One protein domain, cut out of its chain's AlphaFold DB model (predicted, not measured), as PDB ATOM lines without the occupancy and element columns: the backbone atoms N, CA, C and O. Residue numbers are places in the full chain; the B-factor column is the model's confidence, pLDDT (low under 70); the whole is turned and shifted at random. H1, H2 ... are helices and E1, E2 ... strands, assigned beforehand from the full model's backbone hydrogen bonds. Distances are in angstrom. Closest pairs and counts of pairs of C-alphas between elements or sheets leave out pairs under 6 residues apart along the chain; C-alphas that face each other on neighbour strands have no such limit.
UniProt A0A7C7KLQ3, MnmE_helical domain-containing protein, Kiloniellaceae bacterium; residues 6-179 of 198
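What this domain is: This is residues 6 to 179 of the 198 residues of the protein "MnmE_helical domain-containing protein" of Kiloniellaceae bacterium (UniProt A0A7C7KLQ3). A short parallel sheet of two strands, E1 and E2, sits at the core, with H4 beside E2 on one side and the three lengthwise helices H5, H6 and H7 toward another. H6 and H7 form a close hairpin, with H5 running loosely along it and near E2, while the long helix H1 is an arm whose residues 6 to 22 stick out free. The printed part has 174 residues with seven named helices and two named strands in the order H1 E1 H2 H3 E2 H4 H5 H6 H7, and its class is mostly helix. It is compact, with a radius of gyration of the C-alphas of 17.2 A and spans of 51 by 43 by 41 A.

How they stand to each other: Begin at E1, residues 33 to 38, and E2, residues 62 to 67, which are parallel neighbours at 23 degrees; look for N 37 and O 65 at 2.7 A and N 63 and O 33 at 2.8 A, both within hydrogen-bond range. Between them in the chain come H2, residues 39 to 44, and H3, residues 52 to 55: a strand-helix-strand unit, two parallel neighbour strands joined through helices, with a right-handed crossover. Residues 65 to 66 of E2 also pair, parallel, with residues 103 to 104. Next find H4, residues 74 to 90: the closest C-alphas to E2 are those of Leu 66 and Ala 81, 7.2 A apart. H2 and H4 are close but not clearly touching, about perpendicular at 88 degrees, closest at the C-alphas of Leu 39 and Ala 77, 7.2 A. H3 and H4 are also close but not clearly touching, with the C-alphas of Leu 55 and Ala 88 closest at 6.5 A. H5, residues 113 to 127, is near E2, with 9 pairs of C-alphas within 10 A. H5, H6, residues 134 to 156, and H7, residues 160 to 178, form an up and down bundle, each running against the one before it. The hairpin of H6 and H7 touches at a shallow tilt of 14 degrees, opposite ways, closest at the C-alphas of Cys 147 and Ala 170, 4.0 A. The hairpin of H5 and H6 only just touches, with 3 pairs of C-alphas within 8 A, the closest those of Leu 117 and Val 148, 7.4 A. H5 and H7 only just touch, with 3 such pairs, and only at their ends, where the C-alphas of Ala 124 and Ser 178 are closest at 7.2 A. H1, residues 6 to 29, touches no helix. Every O i to N i+4 pair is within hydrogen-bond range in H1, H2, H4, H5 and H6; H7 has 13 of 15, and H3 is too short for such a pair.

Where its parts are: Find C-alpha 33 at (-67.494, 16.127, 58.552), where E1 begins its 16.3 A; E2 is 15.4 A long. H1 begins at C-alpha 6, (-97.920, 31.466, 67.780), and runs 34.9 A. H4 is 24.4 A long, H5 21.1 A, H6 33.1 A and H7 27.7 A, ending at C-alpha 178, (-67.811, 5.951, 52.298); H2 and H3 are short, at 8.7 A and 4.7 A.

The domain as a whole: The two C-alphas farthest apart are those of Ala 6 and Glu 134, 56.7 A. The printed part has no cut, and the link from H4 to H5, residues 91 to 112, is long. Mean pLDDT of the printed part is 72.2; look for values under 70 in residues 6 to 31 and 124 to 140, among others.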
ATOM      1  N   ALA A   6     -98.690  32.076  66.698       52.12
ATOM      2  CA  ALA A   6     -97.920  31.466  67.780       52.12
ATOM      3  C   ALA A   6     -97.818  29.928  67.699       52.12
ATOM      4  O   ALA A   6     -96.922  29.341  68.304       52.12
ATOM      5  N   HIS A   7     -98.738  29.261  66.994       45.03
ATOM      6  CA  HIS A   7     -98.683  27.816  66.771       45.03
ATOM      7  C   HIS A   7     -97.720  27.468  65.627       45.03
ATOM      8  O   HIS A   7     -96.999  26.479  65.724       45.03
ATOM      9  N   TRP A   8     -97.644  28.323  64.599       43.16
ATOM     10  CA  TRP A   8     -96.668  28.213  63.512       43.16
ATOM     11  C   TRP A   8     -95.238  28.481  63.982       43.16
ATOM     12  O   TRP A   8     -94.354  27.695  63.660       43.16
ATOM     13  N   ASP A   9     -95.018  29.502  64.813       46.25
ATOM     14  CA  ASP A   9     -93.679  29.814  65.335       46.25
ATOM     15  C   ASP A   9     -93.148  28.702  66.264       46.25
ATOM     16  O   ASP A   9     -91.965  28.369  66.236       46.25
ATOM     17  N   ARG A  10     -94.025  28.058  67.055       47.19
ATOM     18  CA  ARG A  10     -93.652  26.875  67.857       47.19
ATOM     19  C   ARG A  10     -93.403  25.645  66.994       47.19
ATOM     20  O   ARG A  10     -92.439  24.937  67.241       47.19
ATOM     21  N   ALA A  11     -94.240  25.401  65.988       49.25
ATOM     22  CA  ALA A  11     -94.042  24.286  65.068       49.25
ATOM     23  C   ALA A  11     -92.732  24.436  64.278       49.25
ATOM     24  O   ALA A  11     -92.008  23.456  64.143       49.25
ATOM     25  N   GLN A  12     -92.383  25.649  63.829       50.72
ATOM     26  CA  GLN A  12     -91.073  25.916  63.230       50.72
ATOM     27  C   GLN A  12     -89.952  25.675  64.239       50.72
ATOM     28  O   GLN A  12     -89.090  24.851  63.969       50.72
ATOM     29  N   GLY A  13     -90.015  26.261  65.437       52.22
ATOM     30  CA  GLY A  13     -88.982  26.050  66.454       52.22
ATOM     31  C   GLY A  13     -88.813  24.586  66.890       52.22
ATOM     32  O   GLY A  13     -87.722  24.180  67.284       52.22
ATOM     33  N   ASP A  14     -89.865  23.769  66.839       49.97
ATOM     34  CA  ASP A  14     -89.809  22.337  67.155       49.97
ATOM     35  C   ASP A  14     -89.194  21.524  66.002       49.97
ATOM     36  O   ASP A  14     -88.378  20.632  66.246       49.97
ATOM     37  N   ILE A  15     -89.519  21.872  64.751       54.31
ATOM     38  CA  ILE A  15     -88.905  21.295  63.544       54.31
ATOM     39  C   ILE A  15     -87.413  21.640  63.486       54.31
ATOM     40  O   ILE A  15     -86.601  20.754  63.230       54.31
ATOM     41  N   GLU A  16     -87.038  22.883  63.783       50.34
ATOM     42  CA  GLU A  16     -85.645  23.344  63.797       50.34
ATOM     43  C   GLU A  16     -84.821  22.641  64.881       50.34
ATOM     44  O   GLU A  16     -83.702  22.198  64.628       50.34
ATOM     45  N   ARG A  17     -85.382  22.466  66.087       56.12
ATOM     46  CA  ARG A  17     -84.702  21.726  67.163       56.12
ATOM     47  C   ARG A  17     -84.520  20.251  66.821       56.12
ATOM     48  O   ARG A  17     -83.451  19.705  67.088       56.12
ATOM     49  N   GLU A  18     -85.514  19.608  66.208       56.97
ATOM     50  CA  GLU A  18     -85.374  18.222  65.746       56.97
ATOM     51  C   GLU A  18     -84.430  18.114  64.533       56.97
ATOM     52  O   GLU A  18     -83.720  17.118  64.387       56.97
ATOM     53  N   GLY A  19     -84.367  19.143  63.682       51.31
ATOM     54  CA  GLY A  19     -83.388  19.280  62.600       51.31
ATOM     55  C   GLY A  19     -81.956  19.331  63.133       51.31
ATOM     56  O   GLY A  19     -81.127  18.497  62.763       51.31
ATOM     57  N   MET A  20     -81.683  20.213  64.100       56.59
ATOM     58  CA  MET A  20     -80.377  20.314  64.764       56.59
ATOM     59  C   MET A  20     -80.007  19.046  65.548       56.59
ATOM     60  O   MET A  20     -78.865  18.587  65.491       56.59
ATOM     61  N   ALA A  21     -80.962  18.427  66.251       59.84
ATOM     62  CA  ALA A  21     -80.719  17.179  66.974       59.84
ATOM     63  C   ALA A  21     -80.345  16.027  66.023       59.84
ATOM     64  O   ALA A  21     -79.438  15.239  66.311       59.84
ATOM     65  N   ARG A  22     -81.001  15.945  64.859       63.34
ATOM     66  CA  ARG A  22     -80.648  15.001  63.791       63.34
ATOM     67  C   ARG A  22     -79.287  15.306  63.166       63.34
ATOM     68  O   ARG A  22     -78.526  14.363  62.939       63.34
ATOM     69  N   ALA A  23     -78.959  16.581  62.952       57.66
ATOM     70  CA  ALA A  23     -77.642  17.026  62.488       57.66
ATOM     71  C   ALA A  23     -76.532  16.510  63.404       57.66
ATOM     72  O   ALA A  23     -75.585  15.873  62.948       57.66
ATOM     73  N   ARG A  24     -76.705  16.716  64.715       64.31
ATOM     74  CA  ARG A  24     -75.750  16.313  65.747       64.31
ATOM     75  C   ARG A  24     -75.521  14.803  65.762       64.31
ATOM     76  O   ARG A  24     -74.376  14.372  65.667       64.31
ATOM     77  N   ARG A  25     -76.592  13.999  65.785       63.75
ATOM     78  CA  ARG A  25     -76.482  12.525  65.768       63.75
ATOM     79  C   ARG A  25     -75.754  12.005  64.523       63.75
ATOM     80  O   ARG A  25     -75.001  11.039  64.604       63.75
ATOM     81  N   ARG A  26     -75.958  12.641  63.365       64.50
ATOM     82  CA  ARG A  26     -75.280  12.268  62.113       64.50
ATOM     83  C   ARG A  26     -73.828  12.710  62.081       64.50
ATOM     84  O   ARG A  26     -72.980  11.927  61.673       64.50
ATOM     85  N   ALA A  27     -73.545  13.926  62.538       64.69
ATOM     86  CA  ALA A  27     -72.188  14.438  62.652       64.69
ATOM     87  C   ALA A  27     -71.335  13.548  63.570       64.69
ATOM     88  O   ALA A  27     -70.182  13.285  63.255       64.69
ATOM     89  N   GLU A  28     -71.894  13.027  64.666       67.62
ATOM     90  CA  GLU A  28     -71.200  12.091  65.565       67.62
ATOM     91  C   GLU A  28     -70.843  10.757  64.875       67.62
ATOM     92  O   GLU A  28     -69.741  10.235  65.065       67.62
ATOM     93  N   ALA A  29     -71.740  10.234  64.031       64.75
ATOM     94  CA  ALA A  29     -71.562   8.969  63.315       64.75
ATOM     95  C   ALA A  29     -70.799   9.089  61.978       64.75
ATOM     96  O   ALA A  29     -70.503   8.067  61.359       64.75
ATOM     97  N   ALA A  30     -70.498  10.304  61.513       65.50
ATOM     98  CA  ALA A  30     -69.901  10.532  60.203       65.50
ATOM     99  C   ALA A  30     -68.414  10.136  60.154       65.50
ATOM    100  O   ALA A  30     -67.626  10.480  61.037       65.50
ATOM    101  N   ASP A  31     -68.013   9.465  59.070       65.44
ATOM    102  CA  ASP A  31     -66.606   9.146  58.777       65.44
ATOM    103  C   ASP A  31     -65.812  10.383  58.294       65.44
ATOM    104  O   ASP A  31     -64.581  10.392  58.317       65.44
ATOM    105  N   LEU A  32     -66.521  11.435  57.866       73.75
ATOM    106  CA  LEU A  32     -65.995  12.745  57.487       73.75
ATOM    107  C   LEU A  32     -67.049  13.823  57.764       73.75
ATOM    108  O   LEU A  32     -68.201  13.673  57.356       73.75
ATOM    109  N   LYS A  33     -66.647  14.939  58.374       81.88
ATOM    110  CA  LYS A  33     -67.494  16.127  58.552       81.88
ATOM    111  C   LYS A  33     -66.943  17.276  57.717       81.88
ATOM    112  O   LYS A  33     -65.748  17.545  57.761       81.88
ATOM    113  N   VAL A  34     -67.801  17.973  56.981       82.38
ATOM    114  CA  VAL A  34     -67.432  19.205  56.269       82.38
ATOM    115  C   VAL A  34     -68.175  20.356  56.931       82.38
ATOM    116  O   VAL A  34     -69.388  20.475  56.779       82.38
ATOM    117  N   LEU A  35     -67.456  21.170  57.700       84.81
ATOM    118  CA  LEU A  35     -68.020  22.313  58.414       84.81
ATOM    119  C   LEU A  35     -67.802  23.557  57.562       84.81
ATOM    120  O   LEU A  35     -66.660  23.964  57.336       84.81
ATOM    121  N   VAL A  36     -68.893  24.144  57.078       85.50
ATOM    122  CA  VAL A  36     -68.854  25.296  56.176       85.50
ATOM    123  C   VAL A  36     -69.177  26.570  56.948       85.50
ATOM    124  O   VAL A  36     -70.236  26.690  57.549       85.50
ATOM    125  N   PHE A  37     -68.269  27.535  56.888       86.25
ATOM    126  CA  PHE A  37     -68.373  28.847  57.508       86.25
ATOM    127  C   PHE A  37     -68.474  29.914  56.426       86.25
ATOM    128  O   PHE A  37     -67.761  29.876  55.424       86.25
ATOM    129  N   ASP A  38     -69.332  30.901  56.641       86.44
ATOM    130  CA  ASP A  38     -69.509  32.022  55.728       86.44
ATOM    131  C   ASP A  38     -68.555  33.182  56.084       86.44
ATOM    132  O   ASP A  38     -68.668  33.798  57.149       86.44
ATOM    133  N   LEU A  39     -67.620  33.504  55.177       84.56
ATOM    134  CA  LEU A  39     -66.675  34.619  55.342       84.56
ATOM    135  C   LEU A  39     -67.358  35.991  55.400       84.56
ATOM    136  O   LEU A  39     -66.914  36.876  56.135       84.56
ATOM    137  N   GLU A  40     -68.427  36.186  54.632       81.81
ATOM    138  CA  GLU A  40     -69.179  37.438  54.599       81.81
ATOM    139  C   GLU A  40     -69.937  37.639  55.914       81.81
ATOM    140  O   GLU A  40     -69.871  38.721  56.503       81.81
ATOM    141  N   ALA A  41     -70.586  36.587  56.418       76.50
ATOM    142  CA  ALA A  41     -71.282  36.627  57.701       76.50
ATOM    143  C   ALA A  41     -70.311  36.871  58.867       76.50
ATOM    144  O   ALA A  41     -70.582  37.708  59.733       76.50
ATOM    145  N   GLN A  42     -69.135  36.228  58.863       73.06
ATOM    146  CA  GLN A  42     -68.099  36.487  59.868       73.06
ATOM    147  C   GLN A  42     -67.627  37.944  59.849       73.06
ATOM    148  O   GLN A  42     -67.475  38.545  60.912       73.06
ATOM    149  N   ARG A  43     -67.448  38.540  58.662       73.19
ATOM    150  CA  ARG A  43     -67.072  39.955  58.527       73.19
ATOM    151  C   ARG A  43     -68.160  40.880  59.077       73.19
ATOM    152  O   ARG A  43     -67.853  41.807  59.822       73.19
ATOM    153  N   SER A  44     -69.418  40.623  58.717       70.81
ATOM    154  CA  SER A  44     -70.563  41.471  59.075       70.81
ATOM    155  C   SER A  44     -70.974  41.352  60.545       70.81
ATOM    156  O   SER A  44     -71.462  42.321  61.119       70.81
ATOM    157  N   SER A  45     -70.758  40.195  61.174       66.94
ATOM    158  CA  SER A  45     -71.107  39.963  62.583       66.94
ATOM    159  C   SER A  45     -70.253  40.765  63.572       66.94
ATOM    160  O   SER A  45     -70.621  40.883  64.740       66.94
ATOM    161  N   GLY A  46     -69.085  41.267  63.148       60.59
ATOM    162  CA  GLY A  46     -68.105  41.903  64.033       60.59
ATOM    163  C   GLY A  46     -67.563  40.980  65.135       60.59
ATOM    164  O   GLY A  46     -66.782  41.431  65.975       60.59
ATOM    165  N   ARG A  47     -67.956  39.698  65.157       61.47
ATOM    166  CA  ARG A  47     -67.455  38.716  66.118       61.47
ATOM    167  C   ARG A  47     -66.016  38.364  65.767       61.47
ATOM    168  O   ARG A  47     -65.666  38.089  64.618       61.47
ATOM    169  N   ALA A  48     -65.171  38.355  66.794       58.12
ATOM    170  CA  ALA A  48     -63.780  37.941  66.657       58.12
ATOM    171  C   ALA A  48     -63.662  36.438  66.353       58.12
ATOM    172  O   ALA A  48     -62.744  36.039  65.630       58.12
ATOM    173  N   ALA A  49     -64.597  35.637  66.875       62.34
ATOM    174  CA  ALA A  49     -64.591  34.183  66.801       62.34
ATOM    175  C   ALA A  49     -65.578  33.638  65.745       62.34
ATOM    176  O   ALA A  49     -66.619  34.264  65.510       62.34
ATOM    177  N   PRO A  50     -65.261  32.485  65.122       70.69
ATOM    178  CA  PRO A  50     -66.199  31.712  64.307       70.69
ATOM    179  C   PRO A  50     -67.446  31.297  65.095       70.69
ATOM    180  O   PRO A  50     -67.492  31.433  66.315       70.69
ATOM    181  N   ASP A  51     -68.442  30.756  64.394       77.12
ATOM    182  CA  ASP A  51     -69.606  30.145  65.036       77.12
ATOM    183  C   ASP A  51     -69.169  28.973  65.932       77.12
ATOM    184  O   ASP A  51     -68.744  27.928  65.433       77.12
ATOM    185  N   GLY A  52     -69.220  29.188  67.249       71.69
ATOM    186  CA  GLY A  52     -68.788  28.221  68.256       71.69
ATOM    187  C   GLY A  52     -69.678  26.982  68.307       71.69
ATOM    188  O   GLY A  52     -69.170  25.890  68.539       71.69
ATOM    189  N   ASP A  53     -70.970  27.119  67.997       74.81
ATOM    190  CA  ASP A  53     -71.900  25.988  68.010       74.81
ATOM    191  C   ASP A  53     -71.578  25.024  66.864       74.81
ATOM    192  O   ASP A  53     -71.537  23.811  67.065       74.81
ATOM    193  N   LEU A  54     -71.262  25.555  65.674       76.56
ATOM    194  CA  LEU A  54     -70.782  24.740  64.555       76.56
ATOM    195  C   LEU A  54     -69.389  24.161  64.841       76.56
ATOM    196  O   LEU A  54     -69.112  23.000  64.537       76.56
ATOM    197  N   LEU A  55     -68.503  24.960  65.438       79.00
ATOM    198  CA  LEU A  55     -67.134  24.551  65.738       79.00
ATOM    199  C   LEU A  55     -67.061  23.450  66.805       79.00
ATOM    200  O   LEU A  55     -66.169  22.611  66.731       79.00
ATOM    201  N   ALA A  56     -68.034  23.377  67.715       79.56
ATOM    202  CA  ALA A  56     -68.154  22.307  68.706       79.56
ATOM    203  C   ALA A  56     -68.365  20.908  68.089       79.56
ATOM    204  O   ALA A  56     -68.204  19.896  68.770       79.56
ATOM    205  N   PHE A  57     -68.719  20.820  66.802       77.00
ATOM    206  CA  PHE A  57     -68.790  19.548  66.075       77.00
ATOM    207  C   PHE A  57     -67.450  19.107  65.476       77.00
ATOM    208  O   PHE A  57     -67.348  17.969  64.995       77.00
ATOM    209  N   ALA A  58     -66.451  19.993  65.471       82.56
ATOM    210  CA  ALA A  58     -65.158  19.749  64.862       82.56
ATOM    211  C   ALA A  58     -64.359  18.705  65.654       82.56
ATOM    212  O   ALA A  58     -64.205  18.785  66.867       82.56
ATOM    213  N   ASP A  59     -63.821  17.730  64.935       82.69
ATOM    214  CA  ASP A  59     -62.937  16.684  65.443       82.69
ATOM    215  C   ASP A  59     -61.835  16.370  64.418       82.69
ATOM    216  O   ASP A  59     -61.662  17.069  63.417       82.69
ATOM    217  N   ASP A  60     -61.071  15.306  64.639       82.00
ATOM    218  CA  ASP A  60     -59.976  14.908  63.752       82.00
ATOM    219  C   ASP A  60     -60.429  14.349  62.392       82.00
ATOM    220  O   ASP A  60     -59.600  14.190  61.493       82.00
ATOM    221  N   ARG A  61     -61.738  14.129  62.213       78.50
ATOM    222  CA  ARG A  61     -62.399  13.739  60.956       78.50
ATOM    223  C   ARG A  61     -63.109  14.921  60.294       78.50
ATOM    224  O   ARG A  61     -63.983  14.726  59.452       78.50
ATOM    225  N   SER A  62     -62.769  16.146  60.681       85.38
ATOM    226  CA  SER A  62     -63.428  17.351  60.190       85.38
ATOM    227  C   SER A  62     -62.560  18.128  59.199       85.38
ATOM    228  O   SER A  62     -61.382  18.396  59.443       85.38
ATOM    229  N   LEU A  63     -63.171  18.540  58.088       85.81
ATOM    230  CA  LEU A  63     -62.658  19.535  57.154       85.81
ATOM    231  C   LEU A  63     -63.381  20.857  57.397       85.81
ATOM    232  O   LEU A  63     -64.606  20.934  57.313       85.81
ATOM    233  N   LEU A  64     -62.609  21.899  57.689       90.38
ATOM    234  CA  LEU A  64     -63.129  23.247  57.886       90.38
ATOM    235  C   LEU A  64     -63.066  24.008  56.561       90.38
ATOM    236  O   LEU A  64     -62.005  24.076  55.941       90.38
ATOM    237  N   VAL A  65     -64.185  24.585  56.132       89.56
ATOM    238  CA  VAL A  65     -64.317  25.265  54.840       89.56
ATOM    239  C   VAL A  65     -64.865  26.670  55.052       89.56
ATOM    240  O   VAL A  65     -65.960  26.844  55.564       89.56
ATOM    241  N   LEU A  66     -64.121  27.684  54.631       90.62
ATOM    242  CA  LEU A  66     -64.529  29.085  54.607       90.62
ATOM    243  C   LEU A  66     -65.042  29.429  53.209       90.62
ATOM    244  O   LEU A  66     -64.255  29.607  52.282       90.62
ATOM    245  N   ASN A  67     -66.360  29.502  53.052       85.94
ATOM    246  CA  ASN A  67     -67.029  29.808  51.793       85.94
ATOM    247  C   ASN A  67     -67.226  31.326  51.598       85.94
ATOM    248  O   ASN A  67     -67.093  32.115  52.532       85.94
ATOM    249  N   LYS A  68     -67.601  31.724  50.376       87.06
ATOM    250  CA  LYS A  68     -67.801  33.113  49.923       87.06
ATOM    251  C   LYS A  68     -66.525  33.960  49.909       87.06
ATOM    252  O   LYS A  68     -66.569  35.173  50.116       87.06
ATOM    253  N   ALA A  69     -65.383  33.346  49.595       88.88
ATOM    254  CA  ALA A  69     -64.112  34.059  49.449       88.88
ATOM    255  C   ALA A  69     -64.145  35.188  48.396       88.88
ATOM    256  O   ALA A  69     -63.354  36.119  48.478       88.88
ATOM    257  N   ASP A  70     -65.092  35.165  47.450       84.94
ATOM    258  CA  ASP A  70     -65.316  36.237  46.467       84.94
ATOM    259  C   ASP A  70     -65.814  37.560  47.072       84.94
ATOM    260  O   ASP A  70     -65.864  38.575  46.377       84.94
ATOM    261  N   ARG A  71     -66.205  37.569  48.352       88.31
ATOM    262  CA  ARG A  71     -66.760  38.742  49.046       88.31
ATOM    263  C   ARG A  71     -65.765  39.454  49.959       88.31
ATOM    264  O   ARG A  71     -66.124  40.466  50.560       88.31
ATOM    265  N   VAL A  72     -64.542  38.945  50.072       88.00
ATOM    266  CA  VAL A  72     -63.498  39.477  50.956       88.00
ATOM    267  C   VAL A  72     -62.159  39.539  50.229       88.00
ATOM    268  O   VAL A  72     -61.949  38.875  49.215       88.00
ATOM    269  N   SER A  73     -61.229  40.342  50.736       90.56
ATOM    270  CA  SER A  73     -59.865  40.355  50.206       90.56
ATOM    271  C   SER A  73     -59.099  39.073  50.584       90.56
ATOM    272  O   SER A  73     -59.369  38.474  51.631       90.56
ATOM    273  N   PRO A  74     -58.075  38.668  49.806       89.88
ATOM    274  CA  PRO A  74     -57.241  37.511  50.145       89.88
ATOM    275  C   PRO A  74     -56.596  37.602  51.538       89.88
ATOM    276  O   PRO A  74     -56.494  36.603  52.246       89.88
ATOM    277  N   ALA A  75     -56.208  38.809  51.964       90.19
ATOM    278  CA  ALA A  75     -55.637  39.041  53.291       90.19
ATOM    279  C   ALA A  75     -56.666  38.829  54.417       90.19
ATOM    280  O   ALA A  75     -56.324  38.305  55.476       90.19
ATOM    281  N   GLU A  76     -57.925  39.214  54.202       89.50
ATOM    282  CA  GLU A  76     -59.009  38.962  55.157       89.50
ATOM    283  C   GLU A  76     -59.349  37.473  55.242       89.50
ATOM    284  O   GLU A  76     -59.512  36.953  56.346       89.50
ATOM    285  N   ALA A  77     -59.397  36.778  54.102       89.75
ATOM    286  CA  ALA A  77     -59.644  35.340  54.065       89.75
ATOM    287  C   ALA A  77     -58.547  34.549  54.797       89.75
ATOM    288  O   ALA A  77     -58.859  33.680  55.611       89.75
ATOM    289  N   ALA A  78     -57.272  34.901  54.587       90.50
ATOM    290  CA  ALA A  78     -56.147  34.290  55.297       90.50
ATOM    291  C   ALA A  78     -56.252  34.486  56.820       90.50
ATOM    292  O   ALA A  78     -56.164  33.527  57.585       90.50
ATOM    293  N   ARG A  79     -56.550  35.712  57.271       89.88
ATOM    294  CA  ARG A  79     -56.764  36.008  58.699       89.88
ATOM    295  C   ARG A  79     -57.962  35.258  59.282       89.88
ATOM    296  O   ARG A  79     -57.949  34.889  60.453       89.88
ATOM    297  N   ALA A  80     -59.033  35.071  58.513       88.75
ATOM    298  CA  ALA A  80     -60.181  34.280  58.949       88.75
ATOM    299  C   ALA A  80     -59.822  32.794  59.092       88.75
ATOM    300  O   ALA A  80     -60.179  32.185  60.099       88.75
ATOM    301  N   ALA A  81     -59.050  32.237  58.154       90.25
ATOM    302  CA  ALA A  81     -58.553  30.865  58.230       90.25
ATOM    303  C   ALA A  81     -57.652  30.644  59.455       90.25
ATOM    304  O   ALA A  81     -57.841  29.677  60.189       90.25
ATOM    305  N   GLU A  82     -56.731  31.567  59.738       90.38
ATOM    306  CA  GLU A  82     -55.884  31.509  60.938       90.38
ATOM    307  C   GLU A  82     -56.709  31.540  62.231       90.38
ATOM    308  O   GLU A  82     -56.496  30.714  63.120       90.38
ATOM    309  N   ARG A  83     -57.691  32.449  62.321       88.69
ATOM    310  CA  ARG A  83     -58.595  32.542  63.478       88.69
ATOM    311  C   ARG A  83     -59.425  31.279  63.659       88.69
ATOM    312  O   ARG A  83     -59.549  30.803  64.782       88.69
ATOM    313  N   LEU A  84     -59.962  30.723  62.576       88.19
ATOM    314  CA  LEU A  84     -60.738  29.487  62.616       88.19
ATOM    315  C   LEU A  84     -59.876  28.301  63.061       88.19
ATOM    316  O   LEU A  84     -60.295  27.528  63.915       88.19
ATOM    317  N   ALA A  85     -58.644  28.197  62.559       88.88
ATOM    318  CA  ALA A  85     -57.706  27.169  62.996       88.88
ATOM    319  C   ALA A  85     -57.322  27.322  64.477       88.88
ATOM    320  O   ALA A  85     -57.160  26.327  65.177       88.88
ATOM    321  N   ALA A  86     -57.142  28.551  64.965       87.62
ATOM    322  CA  ALA A  86     -56.866  28.809  66.377       87.62
ATOM    323  C   ALA A  86     -58.070  28.452  67.261       87.62
ATOM    324  O   ALA A  86     -57.902  27.754  68.257       87.62
ATOM    325  N   ALA A  87     -59.275  28.857  66.858       86.25
ATOM    326  CA  ALA A  87     -60.508  28.542  67.571       86.25
ATOM    327  C   ALA A  87     -60.756  27.027  67.622       86.25
ATOM    328  O   ALA A  87     -61.021  26.495  68.690       86.25
ATOM    329  N   ALA A  88     -60.564  26.310  66.508       84.81
ATOM    330  CA  ALA A  88     -60.731  24.857  66.459       84.81
ATOM    331  C   ALA A  88     -59.783  24.122  67.422       84.81
ATOM    332  O   ALA A  88     -60.118  23.062  67.941       84.81
ATOM    333  N   ARG A  89     -58.591  24.682  67.667       83.81
ATOM    334  CA  ARG A  89     -57.640  24.143  68.650       83.81
ATOM    335  C   ARG A  89     -58.037  24.464  70.087       83.81
ATOM    336  O   ARG A  89     -57.779  23.641  70.955       83.81
ATOM    337  N   ALA A  90     -58.622  25.636  70.326       80.25
ATOM    338  CA  ALA A  90     -59.060  26.071  71.649       80.25
ATOM    339  C   ALA A  90     -60.327  25.337  72.118       80.25
ATOM    340  O   ALA A  90     -60.394  24.938  73.270       80.25
ATOM    341  N   GLU A  91     -61.288  25.097  71.220       72.81
ATOM    342  CA  GLU A  91     -62.489  24.286  71.499       72.81
ATOM    343  C   GLU A  91     -62.155  22.795  71.705       72.81
ATOM    344  O   GLU A  91     -62.912  22.047  72.317       72.81
ATOM    345  N   GLY A  92     -60.991  22.347  71.223       63.44
ATOM    346  CA  GLY A  92     -60.505  20.970  71.325       63.44
ATOM    347  C   GLY A  92     -59.989  20.548  72.708       63.44
ATOM    348  O   GLY A  92     -59.097  19.693  72.774       63.44
ATOM    349  N   GLU A  93     -60.507  21.113  73.806       47.94
ATOM    350  CA  GLU A  93     -60.217  20.678  75.182       47.94
ATOM    351  C   GLU A  93     -60.806  19.272  75.430       47.94
ATOM    352  O   GLU A  93     -61.876  19.089  76.003       47.94
ATOM    353  N   GLY A  94     -60.114  18.245  74.929       52.44
ATOM    354  CA  GLY A  94     -60.571  16.850  74.974       52.44
ATOM    355  C   GLY A  94     -59.861  15.888  74.015       52.44
ATOM    356  O   GLY A  94     -59.991  14.678  74.179       52.44
ATOM    357  N   GLY A  95     -59.054  16.390  73.067       54.97
ATOM    358  CA  GLY A  95     -58.029  15.581  72.387       54.97
ATOM    359  C   GLY A  95     -58.221  15.287  70.896       54.97
ATOM    360  O   GLY A  95     -57.359  14.631  70.315       54.97
ATOM    361  N   THR A  96     -59.266  15.794  70.237       64.62
ATOM    362  CA  THR A  96     -59.418  15.661  68.776       64.62
ATOM    363  C   THR A  96     -59.667  17.015  68.132       64.62
ATOM    364  O   THR A  96     -60.710  17.622  68.346       64.62
ATOM    365  N   VAL A  97     -58.707  17.477  67.332       76.81
ATOM    366  CA  VAL A  97     -58.794  18.717  66.550       76.81
ATOM    367  C   VAL A  97     -58.719  18.390  65.059       76.81
ATOM    368  O   VAL A  97     -58.063  17.406  64.697       76.81
ATOM    369  N   PRO A  98     -59.311  19.218  64.182       79.94
ATOM    370  CA  PRO A  98     -59.156  19.076  62.740       79.94
ATOM    371  C   PRO A  98     -57.682  18.986  62.339       79.94
ATOM    372  O   PRO A  98     -56.869  19.842  62.697       79.94
ATOM    373  N   ARG A  99     -57.325  17.933  61.595       75.69
ATOM    374  CA  ARG A  99     -55.939  17.695  61.151       75.69
ATOM    375  C   ARG A  99     -55.528  18.602  59.994       75.69
ATOM    376  O   ARG A  99     -54.349  18.910  59.841       75.69
ATOM    377  N   ALA A 100     -56.491  18.994  59.166       79.56
ATOM    378  CA  ALA A 100     -56.261  19.841  58.008       79.56
ATOM    379  C   ALA A 100     -56.394  21.324  58.369       79.56
ATOM    380  O   ALA A 100     -57.209  21.711  59.208       79.56
ATOM    381  N   ALA A 101     -55.610  22.166  57.692       87.31
ATOM    382  CA  ALA A 101     -55.826  23.605  57.728       87.31
ATOM    383  C   ALA A 101     -57.194  23.955  57.104       87.31
ATOM    384  O   ALA A 101     -57.629  23.254  56.183       87.31
ATOM    385  N   PRO A 102     -57.860  25.032  57.561       92.00
ATOM    386  CA  PRO A 102     -59.088  25.491  56.933       92.00
ATOM    387  C   PRO A 102     -58.884  25.818  55.455       92.00
ATOM    388  O   PRO A 102     -57.916  26.482  55.082       92.00
ATOM    389  N   LEU A 103     -59.820  25.371  54.627       90.56
ATOM    390  CA  LEU A 103     -59.832  25.615  53.192       90.56
ATOM    391  C   LEU A 103     -60.659  26.856  52.890       90.56
ATOM    392  O   LEU A 103     -61.774  26.992  53.383       90.56
ATOM    393  N   VAL A 104     -60.132  27.753  52.067       92.56
ATOM    394  CA  VAL A 104     -60.839  28.961  51.633       92.56
ATOM    395  C   VAL A 104     -61.383  28.725  50.235       92.56
ATOM    396  O   VAL A 104     -60.619  28.451  49.315       92.56
ATOM    397  N   VAL A 105     -62.698  28.852  50.074       86.62
ATOM    398  CA  VAL A 105     -63.382  28.581  48.810       86.62
ATOM    399  C   VAL A 105     -64.379  29.680  48.451       86.62
ATOM    400  O   VAL A 105     -64.927  30.388  49.298       86.62
ATOM    401  N   SER A 106     -64.669  29.797  47.163       84.56
ATOM    402  CA  SER A 106     -65.871  30.460  46.676       84.56
ATOM    403  C   SER A 106     -66.667  29.467  45.849       84.56
ATOM    404  O   SER A 106     -66.328  29.173  44.706       84.56
ATOM    405  N   ALA A 107     -67.791  29.015  46.402       76.50
ATOM    406  CA  ALA A 107     -68.764  28.232  45.649       76.50
ATOM    407  C   ALA A 107     -69.334  28.996  44.436       76.50
ATOM    408  O   ALA A 107     -69.868  28.386  43.516       76.50
ATOM    409  N   ARG A 108     -69.233  30.335  44.423       74.25
ATOM    410  CA  ARG A 108     -69.715  31.184  43.327       74.25
ATOM    411  C   ARG A 108     -68.743  31.263  42.156       74.25
ATOM    412  O   ARG A 108     -69.205  31.281  41.024       74.25
ATOM    413  N   SER A 109     -67.449  31.434  42.420       74.75
ATOM    414  CA  SER A 109     -66.442  31.571  41.358       74.75
ATOM    415  C   SER A 109     -65.718  30.266  41.041       74.75
ATOM    416  O   SER A 109     -65.010  30.199  40.042       74.75
ATOM    417  N   GLY A 110     -65.860  29.252  41.895       67.69
ATOM    418  CA  GLY A 110     -65.110  28.002  41.825       67.69
ATOM    419  C   GLY A 110     -63.721  28.067  42.469       67.69
ATOM    420  O   GLY A 110     -63.060  27.041  42.592       67.69
ATOM    421  N   ALA A 111     -63.270  29.243  42.920       77.69
ATOM    422  CA  ALA A 111     -61.953  29.389  43.538       77.69
ATOM    423  C   ALA A 111     -61.818  28.492  44.783       77.69
ATOM    424  O   ALA A 111     -62.713  28.469  45.630       77.69
ATOM    425  N   GLY A 112     -60.703  27.765  44.895       78.38
ATOM    426  CA  GLY A 112     -60.408  26.872  46.023       78.38
ATOM    427  C   GLY A 112     -61.201  25.556  46.045       78.38
ATOM    428  O   GLY A 112     -60.958  24.722  46.916       78.38
ATOM    429  N   LEU A 113     -62.126  25.324  45.100       74.62
ATOM    430  CA  LEU A 113     -62.862  24.055  45.036       74.62
ATOM    431  C   LEU A 113     -61.960  22.876  44.656       74.62
ATOM    432  O   LEU A 113     -62.192  21.779  45.155       74.62
ATOM    433  N   ASP A 114     -60.914  23.096  43.860       71.88
ATOM    434  CA  ASP A 114     -59.931  22.055  43.525       71.88
ATOM    435  C   ASP A 114     -59.162  21.576  44.765       71.88
ATOM    436  O   ASP A 114     -58.951  20.377  44.952       71.88
ATOM    437  N   ASP A 115     -58.807  22.494  45.668       80.12
ATOM    438  CA  ASP A 115     -58.140  22.156  46.929       80.12
ATOM    439  C   ASP A 115     -59.078  21.391  47.872       80.12
ATOM    440  O   ASP A 115     -58.661  20.432  48.534       80.12
ATOM    441  N   LEU A 116     -60.359  21.778  47.897       78.94
ATOM    442  CA  LEU A 116     -61.406  21.048  48.609       78.94
ATOM    443  C   LEU A 116     -61.584  19.641  48.044       78.94
ATOM    444  O   LEU A 116     -61.561  18.676  48.804       78.94
ATOM    445  N   LEU A 117     -61.677  19.503  46.724       69.50
ATOM    446  CA  LEU A 117     -61.738  18.218  46.036       69.50
ATOM    447  C   LEU A 117     -60.535  17.340  46.374       69.50
ATOM    448  O   LEU A 117     -60.702  16.186  46.765       69.50
ATOM    449  N   ALA A 118     -59.324  17.889  46.301       73.88
ATOM    450  CA  ALA A 118     -58.111  17.161  46.637       73.88
ATOM    451  C   ALA A 118     -58.105  16.705  48.107       73.88
ATOM    452  O   ALA A 118     -57.654  15.599  48.406       73.88
ATOM    453  N   ALA A 119     -58.616  17.520  49.035       80.06
ATOM    454  CA  ALA A 119     -58.750  17.137  50.440       80.06
ATOM    455  C   ALA A 119     -59.769  16.008  50.649       80.06
ATOM    456  O   ALA A 119     -59.487  15.066  51.392       80.06
ATOM    457  N   LEU A 120     -60.909  16.066  49.959       71.50
ATOM    458  CA  LEU A 120     -61.932  15.020  49.986       71.50
ATOM    459  C   LEU A 120     -61.407  13.696  49.421       71.50
ATOM    460  O   LEU A 120     -61.631  12.646  50.023       71.50
ATOM    461  N   ILE A 121     -60.667  13.744  48.309       67.81
ATOM    462  CA  ILE A 121     -60.047  12.565  47.691       67.81
ATOM    463  C   ILE A 121     -59.028  11.935  48.641       67.81
ATOM    464  O   ILE A 121     -59.119  10.740  48.900       67.81
ATOM    465  N   ARG A 122     -58.122  12.724  49.234       72.81
ATOM    466  CA  ARG A 122     -57.144  12.203  50.208       72.81
ATOM    467  C   ARG A 122     -57.818  11.556  51.416       72.81
ATOM    468  O   ARG A 122     -57.367  10.521  51.896       72.81
ATOM    469  N   HIS A 123     -58.893  12.162  51.928       70.69
ATOM    470  CA  HIS A 123     -59.647  11.584  53.044       70.69
ATOM    471  C   HIS A 123     -60.281  10.250  52.656       70.69
ATOM    472  O   HIS A 123     -60.189   9.279  53.405       70.69
ATOM    473  N   ALA A 124     -60.886  10.197  51.468       65.44
ATOM    474  CA  ALA A 124     -61.449   8.981  50.910       65.44
ATOM    475  C   ALA A 124     -60.366   7.895  50.783       65.44
ATOM    476  O   ALA A 124     -60.537   6.819  51.340       65.44
ATOM    477  N   GLU A 125     -59.226   8.183  50.152       64.44
ATOM    478  CA  GLU A 125     -58.101   7.247  49.995       64.44
ATOM    479  C   GLU A 125     -57.630   6.653  51.331       64.44
ATOM    480  O   GLU A 125     -57.516   5.432  51.449       64.44
ATOM    481  N   ASN A 126     -57.466   7.488  52.361       65.44
ATOM    482  CA  ASN A 126     -57.058   7.049  53.699       65.44
ATOM    483  C   ASN A 126     -58.097   6.146  54.390       65.44
ATOM    484  O   ASN A 126     -57.739   5.317  55.224       65.44
ATOM    485  N   CYS A 127     -59.382   6.268  54.044       59.72
ATOM    486  CA  CYS A 127     -60.423   5.367  54.548       59.72
ATOM    487  C   CYS A 127     -60.374   3.973  53.887       59.72
ATOM    488  O   CYS A 127     -60.969   3.032  54.413       59.72
ATOM    489  N   PHE A 128     -59.679   3.812  52.750       52.19
ATOM    490  CA  PHE A 128     -59.710   2.595  51.921       52.19
ATOM    491  C   PHE A 128     -58.467   1.700  51.996       52.19
ATOM    492  O   PHE A 128     -58.455   0.643  51.359       52.19
ATOM    493  N   GLU A 129     -57.455   2.023  52.809       53.34
ATOM    494  CA  GLU A 129     -56.278   1.152  53.004       53.34
ATOM    495  C   GLU A 129     -56.614  -0.206  53.678       53.34
ATOM    496  O   GLU A 129     -55.780  -1.107  53.725       53.34
ATOM    497  N   GLY A 130     -57.869  -0.414  54.105       46.34
ATOM    498  CA  GLY A 130     -58.395  -1.647  54.705       46.34
ATOM    499  C   GLY A 130     -59.120  -2.640  53.774       46.34
ATOM    500  O   GLY A 130     -59.915  -3.422  54.276       46.34
ATOM    501  N   GLY A 131     -58.890  -2.622  52.453       47.94
ATOM    502  CA  GLY A 131     -59.167  -3.733  51.513       47.94
ATOM    503  C   GLY A 131     -60.629  -4.148  51.209       47.94
ATOM    504  O   GLY A 131     -61.365  -4.605  52.071       47.94
ATOM    505  N   THR A 132     -61.024  -4.100  49.923       41.53
ATOM    506  CA  THR A 132     -61.719  -5.165  49.139       41.53
ATOM    507  C   THR A 132     -62.115  -4.669  47.729       41.53
ATOM    508  O   THR A 132     -62.825  -3.681  47.575       41.53
ATOM    509  N   ALA A 133     -61.693  -5.437  46.712       49.81
ATOM    510  CA  ALA A 133     -62.224  -5.582  45.340       49.81
ATOM    511  C   ALA A 133     -62.234  -4.389  44.344       49.81
ATOM    512  O   ALA A 133     -62.673  -3.277  44.618       49.81
ATOM    513  N   GLU A 134     -61.836  -4.675  43.095       50.81
ATOM    514  CA  GLU A 134     -61.830  -3.742  41.949       50.81
ATOM    515  C   GLU A 134     -63.211  -3.157  41.597       50.81
ATOM    516  O   GLU A 134     -63.301  -2.012  41.151       50.81
ATOM    517  N   ILE A 135     -64.298  -3.896  41.855       48.47
ATOM    518  CA  ILE A 135     -65.682  -3.423  41.655       48.47
ATOM    519  C   ILE A 135     -65.983  -2.223  42.569       48.47
ATOM    520  O   ILE A 135     -66.665  -1.278  42.161       48.47
ATOM    521  N   THR A 136     -65.432  -2.225  43.786       56.00
ATOM    522  CA  THR A 136     -65.536  -1.119  44.741       56.00
ATOM    523  C   THR A 136     -64.834   0.119  44.190       56.00
ATOM    524  O   THR A 136     -65.442   1.184  44.146       56.00
ATOM    525  N   ARG A 137     -63.624  -0.036  43.629       62.03
ATOM    526  CA  ARG A 137     -62.852   1.066  43.022       62.03
ATOM    527  C   ARG A 137     -63.574   1.717  41.842       62.03
ATOM    528  O   ARG A 137     -63.536   2.936  41.714       62.03
ATOM    529  N   ALA A 138     -64.256   0.939  40.998       63.12
ATOM    530  CA  ALA A 138     -65.033   1.476  39.877       63.12
ATOM    531  C   ALA A 138     -66.270   2.264  40.346       63.12
ATOM    532  O   ALA A 138     -66.510   3.377  39.877       63.12
ATOM    533  N   ARG A 139     -67.031   1.729  41.315       63.22
ATOM    534  CA  ARG A 139     -68.188   2.435  41.903       63.22
ATOM    535  C   ARG A 139     -67.773   3.690  42.675       63.22
ATOM    536  O   ARG A 139     -68.445   4.710  42.566       63.22
ATOM    537  N   GLN A 140     -66.672   3.625  43.421       64.12
ATOM    538  CA  GLN A 140     -66.111   4.750  44.174       64.12
ATOM    539  C   GLN A 140     -65.571   5.835  43.247       64.12
ATOM    540  O   GLN A 140     -65.901   7.001  43.431       64.12
ATOM    541  N   ARG A 141     -64.814   5.457  42.208       70.12
ATOM    542  CA  ARG A 141     -64.375   6.389  41.162       70.12
ATOM    543  C   ARG A 141     -65.571   7.098  40.549       70.12
ATOM    544  O   ARG A 141     -65.563   8.318  40.466       70.12
ATOM    545  N   ARG A 142     -66.618   6.351  40.188       75.88
ATOM    546  CA  ARG A 142     -67.817   6.949  39.605       75.88
ATOM    547  C   ARG A 142     -68.502   7.931  40.556       75.88
ATOM    548  O   ARG A 142     -68.934   8.994  40.136       75.88
ATOM    549  N   ALA A 143     -68.578   7.591  41.837       73.19
ATOM    550  CA  ALA A 143     -69.134   8.471  42.854       73.19
ATOM    551  C   ALA A 143     -68.288   9.748  43.057       73.19
ATOM    552  O   ALA A 143     -68.851  10.821  43.249       73.19
ATOM    553  N   LEU A 144     -66.960   9.671  42.938       71.38
ATOM    554  CA  LEU A 144     -66.090  10.852  42.935       71.38
ATOM    555  C   LEU A 144     -66.238  11.683  41.651       71.38
ATOM    556  O   LEU A 144     -66.315  12.903  41.733       71.38
ATOM    557  N   GLU A 145     -66.345  11.052  40.480       77.50
ATOM    558  CA  GLU A 145     -66.623  11.738  39.208       77.50
ATOM    559  C   GLU A 145     -67.956  12.497  39.266       77.50
ATOM    560  O   GLU A 145     -68.013  13.676  38.923       77.50
ATOM    561  N   ASP A 146     -69.012  11.847  39.764       81.75
ATOM    562  CA  ASP A 146     -70.319  12.474  39.966       81.75
ATOM    563  C   ASP A 146     -70.215  13.665  40.944       81.75
ATOM    564  O   ASP A 146     -70.882  14.682  40.749       81.75
ATOM    565  N   CYS A 147     -69.371  13.559  41.982       77.44
ATOM    566  CA  CYS A 147     -69.117  14.639  42.938       77.44
ATOM    567  C   CYS A 147     -68.446  15.844  42.271       77.44
ATOM    568  O   CYS A 147     -68.894  16.975  42.454       77.44
ATOM    569  N   VAL A 148     -67.398  15.604  41.483       76.56
ATOM    570  CA  VAL A 148     -66.681  16.648  40.737       76.56
ATOM    571  C   VAL A 148     -67.623  17.335  39.754       76.56
ATOM    572  O   VAL A 148     -67.756  18.553  39.791       76.56
ATOM    573  N   THR A 149     -68.357  16.562  38.948       82.50
ATOM    574  CA  THR A 149     -69.321  17.113  37.985       82.50
ATOM    575  C   THR A 149     -70.369  17.990  38.670       82.50
ATOM    576  O   THR A 149     -70.753  19.031  38.139       82.50
ATOM    577  N   ALA A 150     -70.847  17.590  39.848       82.88
ATOM    578  CA  ALA A 150     -71.794  18.392  40.609       82.88
ATOM    579  C   ALA A 150     -71.154  19.702  41.116       82.88
ATOM    580  O   ALA A 150     -71.751  20.762  40.971       82.88
ATOM    581  N   LEU A 151     -69.911  19.684  41.608       75.06
ATOM    582  CA  LEU A 151     -69.209  20.911  42.018       75.06
ATOM    583  C   LEU A 151     -68.907  21.859  40.843       75.06
ATOM    584  O   LEU A 151     -69.010  23.076  40.995       75.06
ATOM    585  N   GLU A 152     -68.597  21.328  39.663       77.94
ATOM    586  CA  GLU A 152     -68.417  22.125  38.439       77.94
ATOM    587  C   GLU A 152     -69.730  22.794  37.994       77.94
ATOM    588  O   GLU A 152     -69.754  23.966  37.599       77.94
ATOM    589  N   ARG A 153     -70.853  22.071  38.095       80.62
ATOM    590  CA  ARG A 153     -72.192  22.624  37.832       80.62
ATOM    591  C   ARG A 153     -72.562  23.700  38.843       80.62
ATOM    592  O   ARG A 153     -72.974  24.781  38.433       80.62
ATOM    593  N   MET A 154     -72.275  23.478  40.125       78.56
ATOM    594  CA  MET A 154     -72.443  24.493  41.165       78.56
ATOM    595  C   MET A 154     -71.673  25.776  40.818       78.56
ATOM    596  O   MET A 154     -72.233  26.870  40.881       78.56
ATOM    597  N   ALA A 155     -70.401  25.662  40.426       71.19
ATOM    598  CA  ALA A 155     -69.576  26.823  40.096       71.19
ATOM    599  C   ALA A 155     -70.112  27.610  38.884       71.19
ATOM    600  O   ALA A 155     -69.976  28.833  38.823       71.19
ATOM    601  N   SER A 156     -70.755  26.928  37.931       75.88
ATOM    602  CA  SER A 156     -71.298  27.530  36.706       75.88
ATOM    603  C   SER A 156     -72.777  27.937  36.794       75.88
ATOM    604  O   SER A 156     -73.242  28.733  35.976       75.88
ATOM    605  N   ALA A 157     -73.523  27.457  37.791       75.50
ATOM    606  CA  ALA A 157     -74.935  27.773  37.962       75.50
ATOM    607  C   ALA A 157     -75.150  29.256  38.312       75.50
ATOM    608  O   ALA A 157     -74.415  29.851  39.104       75.50
ATOM    609  N   ALA A 158     -76.181  29.867  37.722       73.44
ATOM    610  CA  ALA A 158     -76.482  31.291  37.898       73.44
ATOM    611  C   ALA A 158     -77.311  31.586  39.159       73.44
ATOM    612  O   ALA A 158     -77.168  32.655  39.755       73.44
ATOM    613  N   LEU A 159     -78.170  30.645  39.556       75.12
ATOM    614  CA  LEU A 159     -79.131  30.805  40.644       75.12
ATOM    615  C   LEU A 159     -78.611  30.164  41.942       75.12
ATOM    616  O   LEU A 159     -78.116  29.034  41.884       75.12
ATOM    617  N   PRO A 160     -78.721  30.837  43.104       61.00
ATOM    618  CA  PRO A 160     -78.324  30.277  44.399       61.00
ATOM    619  C   PRO A 160     -78.952  28.911  44.709       61.00
ATOM    620  O   PRO A 160     -78.274  28.040  45.244       61.00
ATOM    621  N   GLU A 161     -80.206  28.699  44.314       68.38
ATOM    622  CA  GLU A 161     -80.957  27.460  44.533       68.38
ATOM    623  C   GLU A 161     -80.346  26.289  43.751       68.38
ATOM    624  O   GLU A 161     -80.220  25.183  44.276       68.38
ATOM    625  N   LEU A 162     -79.898  26.543  42.517       71.00
ATOM    626  CA  LEU A 162     -79.218  25.546  41.686       71.00
ATOM    627  C   LEU A 162     -77.832  25.214  42.237       71.00
ATOM    628  O   LEU A 162     -77.460  24.049  42.292       71.00
ATOM    629  N   ARG A 163     -77.094  26.221  42.722       69.25
ATOM    630  CA  ARG A 163     -75.800  25.992  43.383       69.25
ATOM    631  C   ARG A 163     -75.943  25.109  44.613       69.25
ATOM    632  O   ARG A 163     -75.122  24.227  44.842       69.25
ATOM    633  N   ALA A 164     -76.979  25.347  45.405       66.44
ATOM    634  CA  ALA A 164     -77.227  24.570  46.604       66.44
ATOM    635  C   ALA A 164     -77.657  23.125  46.272       66.44
ATOM    636  O   ALA A 164     -77.196  22.189  46.924       66.44
ATOM    637  N   GLU A 165     -78.456  22.923  45.219       78.62
ATOM    638  CA  GLU A 165     -78.787  21.588  44.699       78.62
ATOM    639  C   GLU A 165     -77.559  20.850  44.148       78.62
ATOM    640  O   GLU A 165     -77.364  19.666  44.413       78.62
ATOM    641  N   ASP A 166     -76.682  21.534  43.424       78.19
ATOM    642  CA  ASP A 166     -75.460  20.930  42.900       78.19
ATOM    643  C   ASP A 166     -74.467  20.587  44.030       78.19
ATOM    644  O   ASP A 166     -73.889  19.498  44.045       78.19
ATOM    645  N   LEU A 167     -74.341  21.437  45.055       72.75
ATOM    646  CA  LEU A 167     -73.588  21.110  46.272       72.75
ATOM    647  C   LEU A 167     -74.166  19.875  46.976       72.75
ATOM    648  O   LEU A 167     -73.430  18.990  47.419       72.75
ATOM    649  N   ARG A 168     -75.495  19.779  47.044       69.44
ATOM    650  CA  ARG A 168     -76.203  18.626  47.606       69.44
ATOM    651  C   ARG A 168     -75.874  17.353  46.836       69.44
ATOM    652  O   ARG A 168     -75.558  16.331  47.445       69.44
ATOM    653  N   LEU A 169     -75.914  17.400  45.506       79.44
ATOM    654  CA  LEU A 169     -75.547  16.273  44.652       79.44
ATOM    655  C   LEU A 169     -74.081  15.864  44.847       79.44
ATOM    656  O   LEU A 169     -73.806  14.664  44.914       79.44
ATOM    657  N   ALA A 170     -73.174  16.828  45.025       75.50
ATOM    658  CA  ALA A 170     -71.769  16.567  45.315       75.50
ATOM    659  C   ALA A 170     -71.582  15.825  46.646       75.50
ATOM    660  O   ALA A 170     -70.976  14.754  46.688       75.50
ATOM    661  N   VAL A 171     -72.191  16.325  47.726       70.12
ATOM    662  CA  VAL A 171     -72.134  15.688  49.051       70.12
ATOM    663  C   VAL A 171     -72.762  14.291  49.025       70.12
ATOM    664  O   VAL A 171     -72.201  13.347  49.582       70.12
ATOM    665  N   ARG A 172     -73.891  14.112  48.323       72.12
ATOM    666  CA  ARG A 172     -74.519  12.792  48.130       72.12
ATOM    667  C   ARG A 172     -73.595  11.830  47.386       72.12
ATOM    668  O   ARG A 172     -73.568  10.640  47.697       72.12
ATOM    669  N   ALA A 173     -72.889  12.314  46.369       75.00
ATOM    670  CA  ALA A 173     -71.953  11.517  45.593       75.00
ATOM    671  C   ALA A 173     -70.748  11.092  46.433       75.00
ATOM    672  O   ALA A 173     -70.423   9.908  46.469       75.00
ATOM    673  N   LEU A 174     -70.203  12.001  47.234       68.88
ATOM    674  CA  LEU A 174     -69.169  11.694  48.210       68.88
ATOM    675  C   LEU A 174     -69.633  10.676  49.273       68.88
ATOM    676  O   LEU A 174     -68.909   9.733  49.573       68.88
ATOM    677  N   GLY A 175     -70.860  10.788  49.788       64.94
ATOM    678  CA  GLY A 175     -71.412   9.825  50.754       64.94
ATOM    679  C   GLY A 175     -71.544   8.394  50.206       64.94
ATOM    680  O   GLY A 175     -71.429   7.421  50.950       64.94
ATOM    681  N   ARG A 176     -71.707   8.225  48.883       68.69
ATOM    682  CA  ARG A 176     -71.678   6.890  48.246       68.69
ATOM    683  C   ARG A 176     -70.291   6.247  48.286       68.69
ATOM    684  O   ARG A 176     -70.206   5.023  48.201       68.69
ATOM    685  N   VAL A 177     -69.229   7.046  48.399       64.94
ATOM    686  CA  VAL A 177     -67.842   6.569  48.467       64.94
ATOM    687  C   VAL A 177     -67.586   5.886  49.813       64.94
ATOM    688  O   VAL A 177     -67.069   4.772  49.816       64.94
ATOM    689  N   SER A 178     -68.018   6.483  50.934       57.31
ATOM    690  CA  SER A 178     -67.811   5.951  52.298       57.31
ATOM    691  C   SER A 178     -68.707   4.758  52.665       57.31
ATOM    692  O   SER A 178     -68.462   4.080  53.659       57.31
ATOM    693  N   GLY A 179     -69.738   4.457  51.868       54.34
ATOM    694  CA  GLY A 179     -70.582   3.271  52.052       54.34
ATOM    695  C   GLY A 179     -71.557   3.334  53.236       54.34
ATOM    696  O   GLY A 179     -72.197   2.324  53.529       54.34
TER     697      GLY A 179